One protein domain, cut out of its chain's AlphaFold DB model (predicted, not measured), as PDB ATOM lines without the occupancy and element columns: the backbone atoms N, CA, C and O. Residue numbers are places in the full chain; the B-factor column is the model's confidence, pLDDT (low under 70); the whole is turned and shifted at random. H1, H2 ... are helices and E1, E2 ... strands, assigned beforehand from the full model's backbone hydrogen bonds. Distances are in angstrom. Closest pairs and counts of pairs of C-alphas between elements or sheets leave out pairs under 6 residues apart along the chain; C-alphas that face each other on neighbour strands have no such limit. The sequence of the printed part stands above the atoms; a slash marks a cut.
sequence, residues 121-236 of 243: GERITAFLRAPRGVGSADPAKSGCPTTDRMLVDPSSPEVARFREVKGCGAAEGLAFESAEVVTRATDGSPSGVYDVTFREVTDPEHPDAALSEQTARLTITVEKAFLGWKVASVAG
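Overview. This is residues 121 to 236 of the 243 residues of the protein "Uncharacterized protein DUF2510" of Flavimobilis soli (UniProt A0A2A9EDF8). A strongly twisted sheet of four strands curls round the helix H1, while a second helix, H3, packs on the opposite face, across the edge strand E4. The short helix H2 lies in a long run of loops near H1, and the long link of residues 199 to 214 lies at one end of the longest axis. The printed part has 116 residues, with three named helices and then four named strands along the chain: H1 H2 H3 E1 E2 E3 E4. The sheet's order is E1 E2 E3 E4, antiparallel throughout, and the class is mixed, helices and strands, with 57 residues, under half, in named elements. The whole is compact, with a radius of gyration of the C-alphas of 14.0 A, and spans 42 by 30 by 22 A.

Along the chain. Find C-alpha 121 at (158.115, 89.328, 158.438); from there H1 runs through residues 121 to 129, 12.1 A. Next come H2, residues 145 to 148, 5.4 A, and H3, residues 157 to 165, 12.3 A. E1, residues 176 to 183, begins at C-alpha 176, (162.015, 103.684, 168.164), and is 18.4 A long. E2, residues 191 to 198, measures 21.1 A; E3, residues 215 to 225, is the longest strand at 30.0 A. E4, residues 228 to 235, 21.1 A, ends at C-alpha 235, (171.296, 90.383, 167.849).

Arrangement. Begin with the sheet, a meander, each strand the antiparallel neighbour of the one before. Look at the hairpin of E1 and E2, at 150 degrees, for N 180 and O 195, 2.8 A apart and within hydrogen-bond range. In the hairpin of E2 and E3, at 141 degrees, find N 218 and O 194 at 2.8 A, and in that of E3 and E4, at 145 degrees, N 223 and O 230 at 2.8 A. H1 is on the sheet; its closest C-alphas to E4 are those of Arg 123 and Trp 229, 6.6 A apart. H3 is on the opposite face, at a height over the sheet of 7.7 A, over E4 and across the strands at 89 degrees to E4 on the local plane; the closest C-alphas are those of Glu 158 and Val 234, 6.0 A. H1 and H2 are close but not clearly touching, with the C-alphas of Phe 127 and Thr 147 6.7 A apart. H1 and H3 are apart. In H1 and H3 every O i to N i+4 pair is within hydrogen-bond range; H2 is too short for such a pair.

Size, cuts and confidence. The two C-alphas farthest apart, those of Gly 188 and Glu 205, are 42.7 A from each other. The printed part has no cut; the links H1 to H2 and E2 to E3 are long. In this model the mean pLDDT of the printed part is 79.6, and residues 131 to 150 and 167 to 173 are under 70.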
ATOM      1  N   GLY A 121     157.942  87.891 158.657       88.19
ATOM      2  CA  GLY A 121     158.115  89.328 158.438       88.19
ATOM      3  C   GLY A 121     157.021  90.184 159.084       88.19
ATOM      4  O   GLY A 121     157.329  91.190 159.729       88.19
ATOM      5  N   GLU A 122     155.751  89.787 158.973       88.38
ATOM      6  CA  GLU A 122     154.645  90.477 159.653       88.38
ATOM      7  C   GLU A 122     154.781  90.392 161.169       88.38
ATOM      8  O   GLU A 122     154.514  91.371 161.865       88.38
ATOM      9  N   ARG A 123     155.250  89.255 161.691       87.25
ATOM     10  CA  ARG A 123     155.461  89.076 163.125       87.25
ATOM     11  C   ARG A 123     156.560  89.985 163.658       87.25
ATOM     12  O   ARG A 123     156.346  90.629 164.684       87.25
ATOM     13  N   ILE A 124     157.697  90.070 162.968       87.75
ATOM     14  CA  ILE A 124     158.787  90.975 163.356       87.75
ATOM     15  C   ILE A 124     158.339  92.435 163.233       87.75
ATOM     16  O   ILE A 124     158.582  93.235 164.132       87.75
ATOM     17  N   THR A 125     157.605  92.782 162.174       87.19
ATOM     18  CA  THR A 125     157.056  94.137 162.010       87.19
ATOM     19  C   THR A 125     156.088  94.483 163.142       87.19
ATOM     20  O   THR A 125     156.170  95.570 163.710       87.19
ATOM     21  N   ALA A 126     155.198  93.558 163.514       85.06
ATOM     22  CA  ALA A 126     154.292  93.727 164.646       85.06
ATOM     23  C   ALA A 126     155.055  93.857 165.971       85.06
ATOM     24  O   ALA A 126     154.688  94.686 166.795       85.06
ATOM     25  N   PHE A 127     156.135  93.095 166.158       84.38
ATOM     26  CA  PHE A 127     157.007  93.180 167.333       84.38
ATOM     27  C   PHE A 127     157.714  94.540 167.430       84.38
ATOM     28  O   PHE A 127     157.726  95.164 168.489       84.38
ATOM     29  N   LEU A 128     158.237  95.052 166.312       86.12
ATOM     30  CA  LEU A 128     158.889  96.362 166.249       86.12
ATOM     31  C   LEU A 128     157.897  97.516 166.446       86.12
ATOM     32  O   LEU A 128     158.236  98.491 167.119       86.12
ATOM     33  N   ARG A 129     156.676  97.396 165.907       82.69
ATOM     34  CA  ARG A 129     155.613  98.416 165.985       82.69
ATOM     35  C   ARG A 129     154.722  98.318 167.217       82.69
ATOM     36  O   ARG A 129     153.910  99.218 167.417       82.69
ATOM     37  N   ALA A 130     154.822  97.248 168.006       75.50
ATOM     38  CA  ALA A 130     153.993  97.071 169.188       75.50
ATOM     39  C   ALA A 130     154.128  98.318 170.080       75.50
ATOM     40  O   ALA A 130     155.255  98.671 170.455       75.50
ATOM     41  N   PRO A 131     153.017  99.021 170.378       65.44
ATOM     42  CA  PRO A 131     153.069 100.187 171.242       65.44
ATOM     43  C   PRO A 131     153.614  99.777 172.609       65.44
ATOM     44  O   PRO A 131     153.386  98.654 173.075       65.44
ATOM     45  N   ARG A 132     154.323 100.708 173.256       63.62
ATOM     46  CA  ARG A 132     154.718 100.567 174.661       63.62
ATOM     47  C   ARG A 132     153.484 100.232 175.491       63.62
ATOM     48  O   ARG A 132     152.405 100.745 175.203       63.62
ATOM     49  N   GLY A 133     153.659  99.318 176.445       50.09
ATOM     50  CA  GLY A 133     152.596  98.581 177.124       50.09
ATOM     51  C   GLY A 133     151.267  99.327 177.260       50.09
ATOM     52  O   GLY A 133     151.143 100.271 178.028       50.09
ATOM     53  N   VAL A 134     150.226  98.829 176.588       41.47
ATOM     54  CA  VAL A 134     148.826  99.255 176.799       41.47
ATOM     55  C   VAL A 134     148.246  98.598 178.070       41.47
ATOM     56  O   VAL A 134     147.084  98.202 178.119       41.47
ATOM     57  N   GLY A 135     149.085  98.380 179.088       42.84
ATOM     58  CA  GLY A 135     148.820  97.484 180.210       42.84
ATOM     59  C   GLY A 135     148.975  98.173 181.557       42.84
ATOM     60  O   GLY A 135     150.039  98.103 182.146       42.84
ATOM     61  N   SER A 136     147.873  98.742 182.055       44.88
ATOM     62  CA  SER A 136     147.691  99.324 183.398       44.88
ATOM     63  C   SER A 136     148.566 100.546 183.733       44.88
ATOM     64  O   SER A 136     149.764 100.562 183.493       44.88
ATOM     65  N   ALA A 137     147.967 101.562 184.359       47.75
ATOM     66  CA  ALA A 137     148.654 102.776 184.816       47.75
ATOM     67  C   ALA A 137     149.634 102.547 185.989       47.75
ATOM     68  O   ALA A 137     150.247 103.495 186.468       47.75
ATOM     69  N   ASP A 138     149.746 101.312 186.484       55.81
ATOM     70  CA  ASP A 138     150.620 100.938 187.591       55.81
ATOM     71  C   ASP A 138     151.960 100.413 187.034       55.81
ATOM     72  O   ASP A 138     151.991  99.291 186.519       55.81
ATOM     73  N   PRO A 139     153.065 101.181 187.125       52.19
ATOM     74  CA  PRO A 139     154.366 100.814 186.559       52.19
ATOM     75  C   PRO A 139     154.963  99.537 187.170       52.19
ATOM     76  O   PRO A 139     155.763  98.858 186.533       52.19
ATOM     77  N   ALA A 140     154.537  99.151 188.381       55.28
ATOM     78  CA  ALA A 140     154.941  97.893 189.008       55.28
ATOM     79  C   ALA A 140     154.170  96.675 188.461       55.28
ATOM     80  O   ALA A 140     154.563  95.530 188.696       55.28
ATOM     81  N   LYS A 141     153.068  96.903 187.733       55.12
ATOM     82  CA  LYS A 141     152.235  95.866 187.096       55.12
ATOM     83  C   LYS A 141     152.235  95.946 185.569       55.12
ATOM     84  O   LYS A 141     151.765  95.013 184.921       55.12
ATOM     85  N   SER A 142     152.774  97.018 184.991       52.16
ATOM     86  CA  SER A 142     152.852  97.261 183.550       52.16
ATOM     87  C   SER A 142     154.071  96.602 182.893       52.16
ATOM     88  O   SER A 142     154.692  97.187 182.005       52.16
ATOM     89  N   GLY A 143     154.446  95.386 183.301       55.28
ATOM     90  CA  GLY A 143     155.398  94.606 182.502       55.28
ATOM     91  C   GLY A 143     154.828  94.458 181.091       55.28
ATOM     92  O   GLY A 143     153.637  94.203 180.989       55.28
ATOM     93  N   CYS A 144     155.615  94.672 180.030       57.94
ATOM     94  CA  CYS A 144     155.163  94.675 178.626       57.94
ATOM     95  C   CYS A 144     154.411  93.384 178.228       57.94
ATOM     96  O   CYS A 144     155.015  92.455 177.680       57.94
ATOM     97  N   PRO A 145     153.078  93.292 178.411       55.09
ATOM     98  CA  PRO A 145     152.404  91.995 178.421       55.09
ATOM     99  C   PRO A 145     152.245  91.449 177.002       55.09
ATOM    100  O   PRO A 145     152.122  90.245 176.781       55.09
ATOM    101  N   THR A 146     152.208  92.353 176.026       59.16
ATOM    102  CA  THR A 146     152.061  92.060 174.606       59.16
ATOM    103  C   THR A 146     153.362  91.542 174.015       59.16
ATOM    104  O   THR A 146     153.338  90.518 173.340       59.16
ATOM    105  N   THR A 147     154.490  92.185 174.312       59.31
ATOM    106  CA  THR A 147     155.809  91.806 173.795       59.31
ATOM    107  C   THR A 147     156.292  90.495 174.411       59.31
ATOM    108  O   THR A 147     156.761  89.624 173.685       59.31
ATOM    109  N   ASP A 148     156.060  90.281 175.709       61.97
ATOM    110  CA  ASP A 148     156.483  89.064 176.418       61.97
ATOM    111  C   ASP A 148     155.805  87.796 175.891       61.97
ATOM    112  O   ASP A 148     156.422  86.738 175.786       61.97
ATOM    113  N   ARG A 149     154.544  87.903 175.459       64.94
ATOM    114  CA  ARG A 149     153.825  86.793 174.813       64.94
ATOM    115  C   ARG A 149     154.364  86.460 173.421       64.94
ATOM    116  O   ARG A 149     154.104  85.364 172.915       64.94
ATOM    117  N   MET A 150     155.086  87.390 172.795       66.25
ATOM    118  CA  MET A 150     155.720  87.206 171.489       66.25
ATOM    119  C   MET A 150     157.133  86.631 171.597       66.25
ATOM    120  O   MET A 150     157.695  86.301 170.557       66.25
ATOM    121  N   LEU A 151     157.687  86.481 172.803       74.81
ATOM    122  CA  LEU A 151     159.034  85.966 173.040       74.81
ATOM    123  C   LEU A 151     159.021  84.456 173.322       74.81
ATOM    124  O   LEU A 151     158.068  83.912 173.896       74.81
ATOM    125  N   VAL A 152     160.080  83.782 172.879       74.69
ATOM    126  CA  VAL A 152     160.345  82.365 173.174       74.69
ATOM    127  C   VAL A 152     160.879  82.213 174.587       74.69
ATOM    128  O   VAL A 152     160.309  81.475 175.386       74.69
ATOM    129  N   ASP A 153     161.933  82.970 174.889       77.12
ATOM    130  CA  ASP A 153     162.598  82.980 176.179       77.12
ATOM    131  C   ASP A 153     162.792  84.433 176.647       77.12
ATOM    132  O   ASP A 153     163.690  85.131 176.170       77.12
ATOM    133  N   PRO A 154     161.952  84.923 177.576       70.69
ATOM    134  CA  PRO A 154     162.088  86.272 178.110       70.69
ATOM    135  C   PRO A 154     163.317  86.440 179.019       70.69
ATOM    136  O   PRO A 154     163.615  87.575 179.393       70.69
ATOM    137  N   SER A 155     163.993  85.345 179.394       74.38
ATOM    138  CA  SER A 155     165.188  85.344 180.246       74.38
ATOM    139  C   SER A 155     166.507  85.390 179.469       74.38
ATOM    140  O   SER A 155     167.556  85.599 180.077       74.38
ATOM    141  N   SER A 156     166.468  85.268 178.135       80.00
ATOM    142  CA  SER A 156     167.652  85.462 177.294       80.00
ATOM    143  C   SER A 156     168.238  86.870 177.516       80.00
ATOM    144  O   SER A 156     167.485  87.845 177.428       80.00
ATOM    145  N   PRO A 157     169.556  87.020 177.768       81.12
ATOM    146  CA  PRO A 157     170.181  88.322 178.026       81.12
ATOM    147  C   PRO A 157     169.950  89.347 176.908       81.12
ATOM    148  O   PRO A 157     169.702  90.521 177.170       81.12
ATOM    149  N   GLU A 158     169.976  88.897 175.654       75.62
ATOM    150  CA  GLU A 158     169.741  89.732 174.470       75.62
ATOM    151  C   GLU A 158     168.295  90.243 174.413       75.62
ATOM    152  O   GLU A 158     168.027  91.413 174.134       75.62
ATOM    153  N   VAL A 159     167.348  89.361 174.735       73.62
ATOM    154  CA  VAL A 159     165.920  89.676 174.778       73.62
ATOM    155  C   VAL A 159     165.608  90.593 175.957       73.62
ATOM    156  O   VAL A 159     164.847  91.548 175.802       73.62
ATOM    157  N   ALA A 160     166.214  90.346 177.118       77.62
ATOM    158  CA  ALA A 160     166.110  91.210 178.288       77.62
ATOM    159  C   ALA A 160     166.615  92.622 177.967       77.62
ATOM    160  O   ALA A 160     165.894  93.593 178.197       77.62
ATOM    161  N   ARG A 161     167.780  92.736 177.317       79.75
ATOM    162  CA  ARG A 161     168.328  94.024 176.881       79.75
ATOM    163  C   ARG A 161     167.408  94.739 175.895       79.75
ATOM    164  O   ARG A 161     167.141  95.925 176.052       79.75
ATOM    165  N   PHE A 162     166.868  94.029 174.906       80.00
ATOM    166  CA  PHE A 162     165.912  94.624 173.972       80.00
ATOM    167  C   PHE A 162     164.625  95.100 174.673       80.00
ATOM    168  O   PHE A 162     164.091  96.155 174.329       80.00
ATOM    169  N   ARG A 163     164.123  94.356 175.671       75.56
ATOM    170  CA  ARG A 163     162.959  94.752 176.487       75.56
ATOM    171  C   ARG A 163     163.235  96.027 177.280       75.56
ATOM    172  O   ARG A 163     162.378  96.908 177.305       75.56
ATOM    173  N   GLU A 164     164.411  96.138 177.892       74.62
ATOM    174  CA  GLU A 164     164.850  97.356 178.582       74.62
ATOM    175  C   GLU A 164     164.852  98.552 177.629       74.62
ATOM    176  O   GLU A 164     164.163  99.535 177.889       74.62
ATOM    177  N   VAL A 165     165.515  98.414 176.475       75.31
ATOM    178  CA  VAL A 165     165.588  99.460 175.444       75.31
ATOM    179  C   VAL A 165     164.187  99.863 174.967       75.31
ATOM    180  O   VAL A 165     163.908 101.041 174.779       75.31
ATOM    181  N   LYS A 166     163.255  98.912 174.836       72.38
ATOM    182  CA  LYS A 166     161.851  99.186 174.485       72.38
ATOM    183  C   LYS A 166     161.045  99.907 175.574       72.38
ATOM    184  O   LYS A 166     159.933 100.359 175.278       72.38
ATOM    185  N   GLY A 167     161.569 100.028 176.793       66.12
ATOM    186  CA  GLY A 167     160.888 100.652 177.931       66.12
ATOM    187  C   GLY A 167     159.955  99.708 178.671       66.12
ATOM    188  O   GLY A 167     158.922 100.129 179.175       66.12
ATOM    189  N   CYS A 168     160.286  98.417 178.693       66.12
ATOM    190  CA  CYS A 168     159.541  97.410 179.448       66.12
ATOM    191  C   CYS A 168     160.004  97.278 180.912       66.12
ATOM    192  O   CYS A 168     159.551  96.366 181.603       66.12
ATOM    193  N   GLY A 169     160.901  98.162 181.369       59.78
ATOM    194  CA  GLY A 169     161.338  98.309 182.760       59.78
ATOM    195  C   GLY A 169     160.887  99.642 183.371       59.78
ATOM    196  O   GLY A 169     160.192 100.418 182.727       59.78
ATOM    197  N   ALA A 170     161.290  99.917 184.615       51.91
ATOM    198  CA  ALA A 170     160.930 101.150 185.330       51.91
ATOM    199  C   ALA A 170     161.554 102.435 184.739       51.91
ATOM    200  O   ALA A 170     161.142 103.530 185.109       51.91
ATOM    201  N   ALA A 171     162.539 102.302 183.847       57.25
ATOM    202  CA  ALA A 171     163.162 103.416 183.140       57.25
ATOM    203  C   ALA A 171     162.378 103.758 181.863       57.25
ATOM    204  O   ALA A 171     161.886 102.861 181.169       57.25
ATOM    205  N   GLU A 172     162.274 105.049 181.541       63.31
ATOM    206  CA  GLU A 172     161.744 105.514 180.257       63.31
ATOM    207  C   GLU A 172     162.579 104.918 179.118       63.31
ATOM    208  O   GLU A 172     163.686 105.359 178.850       63.31
ATOM    209  N   GLY A 173     162.078 103.880 178.443       62.06
ATOM    210  CA  GLY A 173     162.847 103.266 177.358       62.06
ATOM    211  C   GLY A 173     163.157 104.234 176.218       62.06
ATOM    212  O   GLY A 173     162.453 105.226 175.999       62.06
ATOM    213  N   LEU A 174     164.129 103.863 175.392       70.69
ATOM    214  CA  LEU A 174     164.383 104.477 174.091       70.69
ATOM    215  C   LEU A 174     163.182 104.278 173.164       70.69
ATOM    216  O   LEU A 174     162.625 103.180 173.032       70.69
ATOM    217  N   ALA A 175     162.688 105.356 172.556       70.75
ATOM    218  CA  ALA A 175     161.598 105.233 171.588       70.75
ATOM    219  C   ALA A 175     162.214 104.852 170.257       70.75
ATOM    220  O   ALA A 175     163.213 105.434 169.860       70.75
ATOM    221  N   PHE A 176     161.635 103.880 169.558       81.94
ATOM    222  CA  PHE A 176     162.015 103.684 168.164       81.94
ATOM    223  C   PHE A 176     161.371 104.805 167.369       81.94
ATOM    224  O   PHE A 176     160.157 105.003 167.460       81.94
ATOM    225  N   GLU A 177     162.185 105.538 166.625       86.75
ATOM    226  CA  GLU A 177     161.687 106.530 165.688       86.75
ATOM    227  C   GLU A 177     161.251 105.844 164.397       86.75
ATOM    228  O   GLU A 177     160.130 106.041 163.924       86.75
ATOM    229  N   SER A 178     162.105 104.965 163.871       91.00
ATOM    230  CA  SER A 178     161.846 104.230 162.641       91.00
ATOM    231  C   SER A 178     162.496 102.843 162.668       91.00
ATOM    232  O   SER A 178     163.376 102.544 163.476       91.00
ATOM    233  N   ALA A 179     162.005 101.963 161.799       92.56
ATOM    234  CA  ALA A 179     162.611 100.667 161.540       92.56
ATOM    235  C   ALA A 179     162.471 100.353 160.050       92.56
ATOM    236  O   ALA A 179     161.355 100.155 159.554       92.56
ATOM    237  N   GLU A 180     163.596 100.321 159.347       95.44
ATOM    238  CA  GLU A 180     163.677 100.012 157.925       95.44
ATOM    239  C   GLU A 180     164.048  98.542 157.717       95.44
ATOM    240  O   GLU A 180     164.858  97.963 158.443       95.44
ATOM    241  N   VAL A 181     163.418  97.901 156.733       95.69
ATOM    242  CA  VAL A 181     163.644  96.483 156.440       95.69
ATOM    243  C   VAL A 181     164.824  96.350 155.485       95.69
ATOM    244  O   VAL A 181     164.698  96.707 154.318       95.69
ATOM    245  N   VAL A 182     165.930  95.767 155.950       96.25
ATOM    246  CA  VAL A 182     167.088  95.427 155.104       96.25
ATOM    247  C   VAL A 182     166.863  94.068 154.444       96.25
ATOM    248  O   VAL A 182     166.925  93.934 153.224       96.25
ATOM    249  N   THR A 183     166.523  93.063 155.256       96.06
ATOM    250  CA  THR A 183     166.226  91.698 154.802       96.06
ATOM    251  C   THR A 183     164.957  91.211 155.482       96.06
ATOM    252  O   THR A 183     164.891  91.114 156.707       96.06
ATOM    253  N   ARG A 184     163.930  90.878 154.695       95.06
ATOM    254  CA  ARG A 184     162.650  90.397 155.227       95.06
ATOM    255  C   ARG A 184     162.743  88.919 155.619       95.06
ATOM    256  O   ARG A 184     163.184  88.098 154.821       95.06
ATOM    257  N   ALA A 185     162.247  88.582 156.810       93.62
ATOM    258  CA  ALA A 185     162.091  87.192 157.233       93.62
ATOM    259  C   ALA A 185     160.987  86.481 156.431       93.62
ATOM    260  O   ALA A 185     159.934  87.059 156.143       93.62
ATOM    261  N   THR A 186     161.213  85.212 156.108       93.69
ATOM    262  CA  THR A 186     160.313  84.335 155.339       93.69
ATOM    263  C   THR A 186     160.200  82.974 156.018       93.69
ATOM    264  O   THR A 186     160.987  82.661 156.907       93.69
ATOM    265  N   ASP A 187     159.259  82.129 155.593       88.38
ATOM    266  CA  ASP A 187     159.103  80.788 156.176       88.38
ATOM    267  C   ASP A 187     160.357  79.909 156.004       88.38
ATOM    268  O   ASP A 187     160.646  79.078 156.862       88.38
ATOM    269  N   GLY A 188     161.121  80.109 154.921       92.12
ATOM    270  CA  GLY A 188     162.388  79.408 154.666       92.12
ATOM    271  C   GLY A 188     163.623  80.073 155.284       92.12
ATOM    272  O   GLY A 188     164.688  79.466 155.314       92.12
ATOM    273  N   SER A 189     163.494  81.310 155.771       93.38
ATOM    274  CA  SER A 189     164.557  82.060 156.445       93.38
ATOM    275  C   SER A 189     163.924  82.927 157.533       93.38
ATOM    276  O   SER A 189     163.539  84.072 157.269       93.38
ATOM    277  N   PRO A 190     163.752  82.389 158.751       92.88
ATOM    278  CA  PRO A 190     162.961  83.037 159.790       92.88
ATOM    279  C   PRO A 190     163.735  84.148 160.523       92.88
ATOM    280  O   PRO A 190     163.286  84.652 161.550       92.88
ATOM    281  N   SER A 191     164.882  84.564 159.985       95.06
ATOM    282  CA  SER A 191     165.647  85.719 160.445       95.06
ATOM    283  C   SER A 191     165.461  86.890 159.483       95.06
ATOM    284  O   SER A 191     165.521  86.731 158.264       95.06
ATOM    285  N   GLY A 192     165.238  88.080 160.035       94.31
ATOM    286  CA  GLY A 192     165.192  89.331 159.283       94.31
ATOM    287  C   GLY A 192     166.195  90.339 159.830       94.31
ATOM    288  O   GLY A 192     166.506  90.327 161.019       94.31
ATOM    289  N   VAL A 193     166.685  91.212 158.955       95.94
ATOM    290  CA  VAL A 193     167.630  92.282 159.296       95.94
ATOM    291  C   VAL A 193     166.922  93.620 159.140       95.94
ATOM    292  O   VAL A 193     166.286  93.864 158.112       95.94
ATOM    293  N   TYR A 194     167.028  94.463 160.161       95.44
ATOM    294  CA  TYR A 194     166.357  95.754 160.232       95.44
ATOM    295  C   TYR A 194     167.344  96.816 160.690       95.44
ATOM    296  O   TYR A 194     168.081  96.591 161.647       95.44
ATOM    297  N   ASP A 195     167.316  97.969 160.040       95.88
ATOM    298  CA  ASP A 195     168.020  99.153 160.516       95.88
ATOM    299  C   ASP A 195     167.023  99.947 161.372       95.88
ATOM    300  O   ASP A 195     165.964 100.361 160.898       95.88
ATOM    301  N   VAL A 196     167.301 100.050 162.673       92.56
ATOM    302  CA  VAL A 196     166.410 100.661 163.667       92.56
ATOM    303  C   VAL A 196     167.039 101.947 164.171       92.56
ATOM    304  O   VAL A 196     168.120 101.912 164.759       92.56
ATOM    305  N   THR A 197     166.351 103.065 163.955       92.69
ATOM    306  CA  THR A 197     166.764 104.381 164.448       92.69
ATOM    307  C   THR A 197     166.065 104.666 165.771       92.69
ATOM    308  O   THR A 197     164.831 104.591 165.872       92.69
ATOM    309  N   PHE A 198     166.848 104.979 166.797       90.25
ATOM    310  CA  PHE A 198     166.314 105.362 168.098       90.25
ATOM    311  C   PHE A 198     166.095 106.873 168.165       90.25
ATOM    312  O   PHE A 198     166.885 107.653 167.644       90.25
ATOM    313  N   ARG A 199     165.016 107.276 168.833       88.12
ATOM    314  CA  ARG A 199     164.709 108.673 169.123       88.12
ATOM    315  C   ARG A 199     165.758 109.259 170.066       88.12
ATOM    316  O   ARG A 199     166.319 108.538 170.892       88.12
ATOM    317  N   GLU A 200     165.930 110.570 169.973       87.31
ATOM    318  CA  GLU A 200     166.701 111.366 170.919       87.31
ATOM    319  C   GLU A 200     166.326 111.060 172.384       87.31
ATOM    320  O   GLU A 200     165.143 111.009 172.746       87.31
ATOM    321  N   VAL A 201     167.341 110.859 173.224       86.44
ATOM    322  CA  VAL A 201     167.207 110.750 174.680       86.44
ATOM    323  C   VAL A 201     167.652 112.064 175.295       86.44
ATOM    324  O   VAL A 201     168.826 112.415 175.247       86.44
ATOM    325  N   THR A 202     166.709 112.794 175.883       86.25
ATOM    326  CA  THR A 202     166.986 114.112 176.472       86.25
ATOM    327  C   THR A 202     167.797 114.022 177.768       86.25
ATOM    328  O   THR A 202     168.472 114.982 178.128       86.25
ATOM    329  N   ASP A 203     167.729 112.891 178.473       86.06
ATOM    330  CA  ASP A 203     168.494 112.650 179.697       86.06
ATOM    331  C   ASP A 203     169.887 112.068 179.371       86.06
ATOM    332  O   ASP A 203     169.983 110.903 178.973       86.06
ATOM    333  N   PRO A 204     170.979 112.838 179.543       84.88
ATOM    334  CA  PRO A 204     172.329 112.358 179.266       84.88
ATOM    335  C   PRO A 204     172.820 111.313 180.278       84.88
ATOM    336  O   PRO A 204     173.765 110.589 179.972       84.88
ATOM    337  N   GLU A 205     172.208 111.219 181.465       86.69
ATOM    338  CA  GLU A 205     172.529 110.188 182.462       86.69
ATOM    339  C   GLU A 205     171.805 108.865 182.173       86.69
ATOM    340  O   GLU A 205     172.066 107.846 182.823       86.69
ATOM    341  N   HIS A 206     170.920 108.843 181.169       82.69
ATOM    342  CA  HIS A 206     170.242 107.627 180.769       82.69
ATOM    343  C   HIS A 206     171.277 106.592 180.297       82.69
ATOM    344  O   HIS A 206     172.114 106.888 179.441       82.69
ATOM    345  N   PRO A 207     171.202 105.335 180.765       80.12
ATOM    346  CA  PRO A 207     172.200 104.307 180.451       80.12
ATOM    347  C   PRO A 207     172.322 103.955 178.968       80.12
ATOM    348  O   PRO A 207     173.259 103.271 178.561       80.12
ATOM    349  N   ASP A 208     171.349 104.394 178.180       82.88
ATOM    350  CA  ASP A 208     171.299 104.172 176.747       82.88
ATOM    351  C   ASP A 208     171.373 105.485 175.948       82.88
ATOM    352  O   ASP A 208     171.051 105.494 174.761       82.88
ATOM    353  N   ALA A 209     171.798 106.594 176.566       85.88
ATOM    354  CA  ALA A 209     171.993 107.878 175.886       85.88
ATOM    355  C   ALA A 209     172.961 107.759 174.695       85.88
ATOM    356  O   ALA A 209     172.789 108.439 173.687       85.88
ATOM    357  N   ALA A 210     173.913 106.818 174.746       86.50
ATOM    358  CA  ALA A 210     174.796 106.497 173.626       86.50
ATOM    359  C   ALA A 210     174.048 106.030 172.362       86.50
ATOM    360  O   ALA A 210     174.576 106.174 171.268       86.50
ATOM    361  N   LEU A 211     172.828 105.492 172.487       87.69
ATOM    362  CA  LEU A 211     172.002 105.064 171.350       87.69
ATOM    363  C   LEU A 211     171.118 106.186 170.790       87.69
ATOM    364  O   LEU A 211     170.471 105.978 169.764       87.69
ATOM    365  N   SER A 212     171.074 107.347 171.444       88.69
ATOM    366  CA  SER A 212     170.288 108.508 171.020       88.69
ATOM    367  C   SER A 212     170.623 108.892 169.577       88.69
ATOM    368  O   SER A 212     171.792 109.086 169.248       88.69
ATOM    369  N   GLU A 213     169.604 108.965 168.714       90.50
ATOM    370  CA  GLU A 213     169.720 109.287 167.277       90.50
ATOM    371  C   GLU A 213     170.601 108.324 166.456       90.50
ATOM    372  O   GLU A 213     170.857 108.545 165.269       90.50
ATOM    373  N   GLN A 214     171.056 107.218 167.049       92.38
ATOM    374  CA  GLN A 214     171.838 106.221 166.336       92.38
ATOM    375  C   GLN A 214     170.933 105.252 165.580       92.38
ATOM    376  O   GLN A 214     169.810 104.943 165.982       92.38
ATOM    377  N   THR A 215     171.458 104.728 164.473       94.38
ATOM    378  CA  THR A 215     170.841 103.618 163.745       94.38
ATOM    379  C   THR A 215     171.618 102.342 164.037       94.38
ATOM    380  O   THR A 215     172.795 102.239 163.691       94.38
ATOM    381  N   ALA A 216     170.963 101.364 164.665       93.56
ATOM    382  CA  ALA A 216     171.532 100.043 164.908       93.56
ATOM    383  C   ALA A 216     170.959  99.018 163.930       93.56
ATOM    384  O   ALA A 216     169.750  98.959 163.698       93.56
ATOM    385  N   ARG A 217     171.832  98.160 163.402       96.00
ATOM    386  CA  ARG A 217     171.430  97.028 162.569       96.00
ATOM    387  C   ARG A 217     171.098  95.831 163.444       96.00
ATOM    388  O   ARG A 217     171.991  95.194 163.999       96.00
ATOM    389  N   LEU A 218     169.815  95.500 163.529       94.69
ATOM    390  CA  LEU A 218     169.312  94.392 164.328       94.69
ATOM    391  C   LEU A 218     169.027  93.170 163.457       94.69
ATOM    392  O   LEU A 218     168.343  93.260 162.437       94.69
ATOM    393  N   THR A 219     169.498  92.007 163.900       95.88
ATOM    394  CA  THR A 219     169.069  90.711 163.365       95.88
ATOM    395  C   THR A 219     168.042  90.115 164.313       95.88
ATOM    396  O   THR A 219     168.362  89.782 165.452       95.88
ATOM    397  N   ILE A 220     166.806  89.977 163.845       93.50
ATOM    398  CA  ILE A 220     165.700  89.428 164.627       93.50
ATOM    399  C   ILE A 220     165.375  88.050 164.074       93.50
ATOM    400  O   ILE A 220     164.992  87.923 162.909       93.50
ATOM    401  N   THR A 221     165.505  87.029 164.915       92.81
ATOM    402  CA  THR A 221     165.164  85.651 164.557       92.81
ATOM    403  C   THR A 221     163.850  85.276 165.208       92.81
ATOM    404  O   THR A 221     163.675  85.454 166.415       92.81
ATOM    405  N   VAL A 222     162.922  84.751 164.411       92.19
ATOM    406  CA  VAL A 222     161.697  84.140 164.918       92.19
ATOM    407  C   VAL A 222     161.764  82.621 164.818       92.19
ATOM    408  O   VAL A 222     162.457  82.065 163.977       92.19
ATOM    409  N   GLU A 223     161.018  81.933 165.664       92.06
ATOM    410  CA  GLU A 223     160.792  80.497 165.560       92.06
ATOM    411  C   GLU A 223     159.298  80.203 165.512       92.06
ATOM    412  O   GLU A 223     158.463  80.978 165.994       92.06
ATOM    413  N   LYS A 224     158.956  79.061 164.921       87.69
ATOM    414  CA  LYS A 224     157.578  78.594 164.872       87.69
ATOM    415  C   LYS A 224     157.221  77.957 166.213       87.69
ATOM    416  O   LYS A 224     157.678  76.864 166.528       87.69
ATOM    417  N   ALA A 225     156.372  78.631 166.979       84.00
ATOM    418  CA  ALA A 225     155.754  78.102 168.183       84.00
ATOM    419  C   ALA A 225     154.343  77.568 167.882       84.00
ATOM    420  O   ALA A 225     153.777  77.784 166.810       84.00
ATOM    421  N   PHE A 226     153.748  76.891 168.865       72.19
ATOM    422  CA  PHE A 226     152.453  76.207 168.745       72.19
ATOM    423  C   PHE A 226     151.290  77.084 168.236       72.19
ATOM    424  O   PHE A 226     150.353  76.566 167.644       72.19
ATOM    425  N   LEU A 227     151.351  78.407 168.442       75.00
ATOM    426  CA  LEU A 227     150.309  79.376 168.065       75.00
ATOM    427  C   LEU A 227     150.806  80.467 167.096       75.00
ATOM    428  O   LEU A 227     150.241  81.559 167.060       75.00
ATOM    429  N   GLY A 228     151.889  80.207 166.357       83.44
ATOM    430  CA  GLY A 228     152.463  81.145 165.388       83.44
ATOM    431  C   GLY A 228     153.935  81.445 165.656       83.44
ATOM    432  O   GLY A 228     154.614  80.719 166.378       83.44
ATOM    433  N   TRP A 229     154.451  82.519 165.069       86.88
ATOM    434  CA  TRP A 229     155.865  82.869 165.187       86.88
ATOM    435  C   TRP A 229     156.158  83.626 166.487       86.88
ATOM    436  O   TRP A 229     155.401  84.510 166.902       86.88
ATOM    437  N   LYS A 230     157.270  83.309 167.139       88.31
ATOM    438  CA  LYS A 230     157.770  84.022 168.319       88.31
ATOM    439  C   LYS A 230     159.189  84.497 168.072       88.31
ATOM    440  O   LYS A 230     159.934  83.811 167.396       88.31
ATOM    441  N   VAL A 231     159.559  85.654 168.605       88.06
ATOM    442  CA  VAL A 231     160.937  86.150 168.549       88.06
ATOM    443  C   VAL A 231     161.787  85.308 169.494       88.06
ATOM    444  O   VAL A 231     161.541  85.276 170.702       88.06
ATOM    445  N   ALA A 232     162.742  84.593 168.912       89.38
ATOM    446  CA  ALA A 232     163.670  83.710 169.600       89.38
ATOM    447  C   ALA A 232     164.902  84.476 170.092       89.38
ATOM    448  O   ALA A 232     165.339  84.278 171.222       89.38
ATOM    449  N   SER A 233     165.430  85.382 169.266       90.62
ATOM    450  CA  SER A 233     166.602  86.193 169.602       90.62
ATOM    451  C   SER A 233     166.622  87.530 168.859       90.62
ATOM    452  O   SER A 233     165.975  87.700 167.817       90.62
ATOM    453  N   VAL A 234     167.375  88.481 169.418       91.06
ATOM    454  CA  VAL A 234     167.641  89.798 168.832       91.06
ATOM    455  C   VAL A 234     169.129  90.098 168.982       91.06
ATOM    456  O   VAL A 234     169.598  90.370 170.080       91.06
ATOM    457  N   ALA A 235     169.867  90.083 167.876       93.50
ATOM    458  CA  ALA A 235     171.296  90.383 167.849       93.50
ATOM    459  C   ALA A 235     171.567  91.759 167.219       93.50
ATOM    460  O   ALA A 235     170.751  92.266 166.450       93.50
ATOM    461  N   GLY A 236     172.736  92.340 167.505       92.00
ATOM    462  CA  GLY A 236     173.178  93.620 166.926       92.00
ATOM    463  C   GLY A 236     172.864  94.860 167.768       92.00
ATOM    464  O   GLY A 236     173.148  95.976 167.343       92.00
TER     465      GLY A 236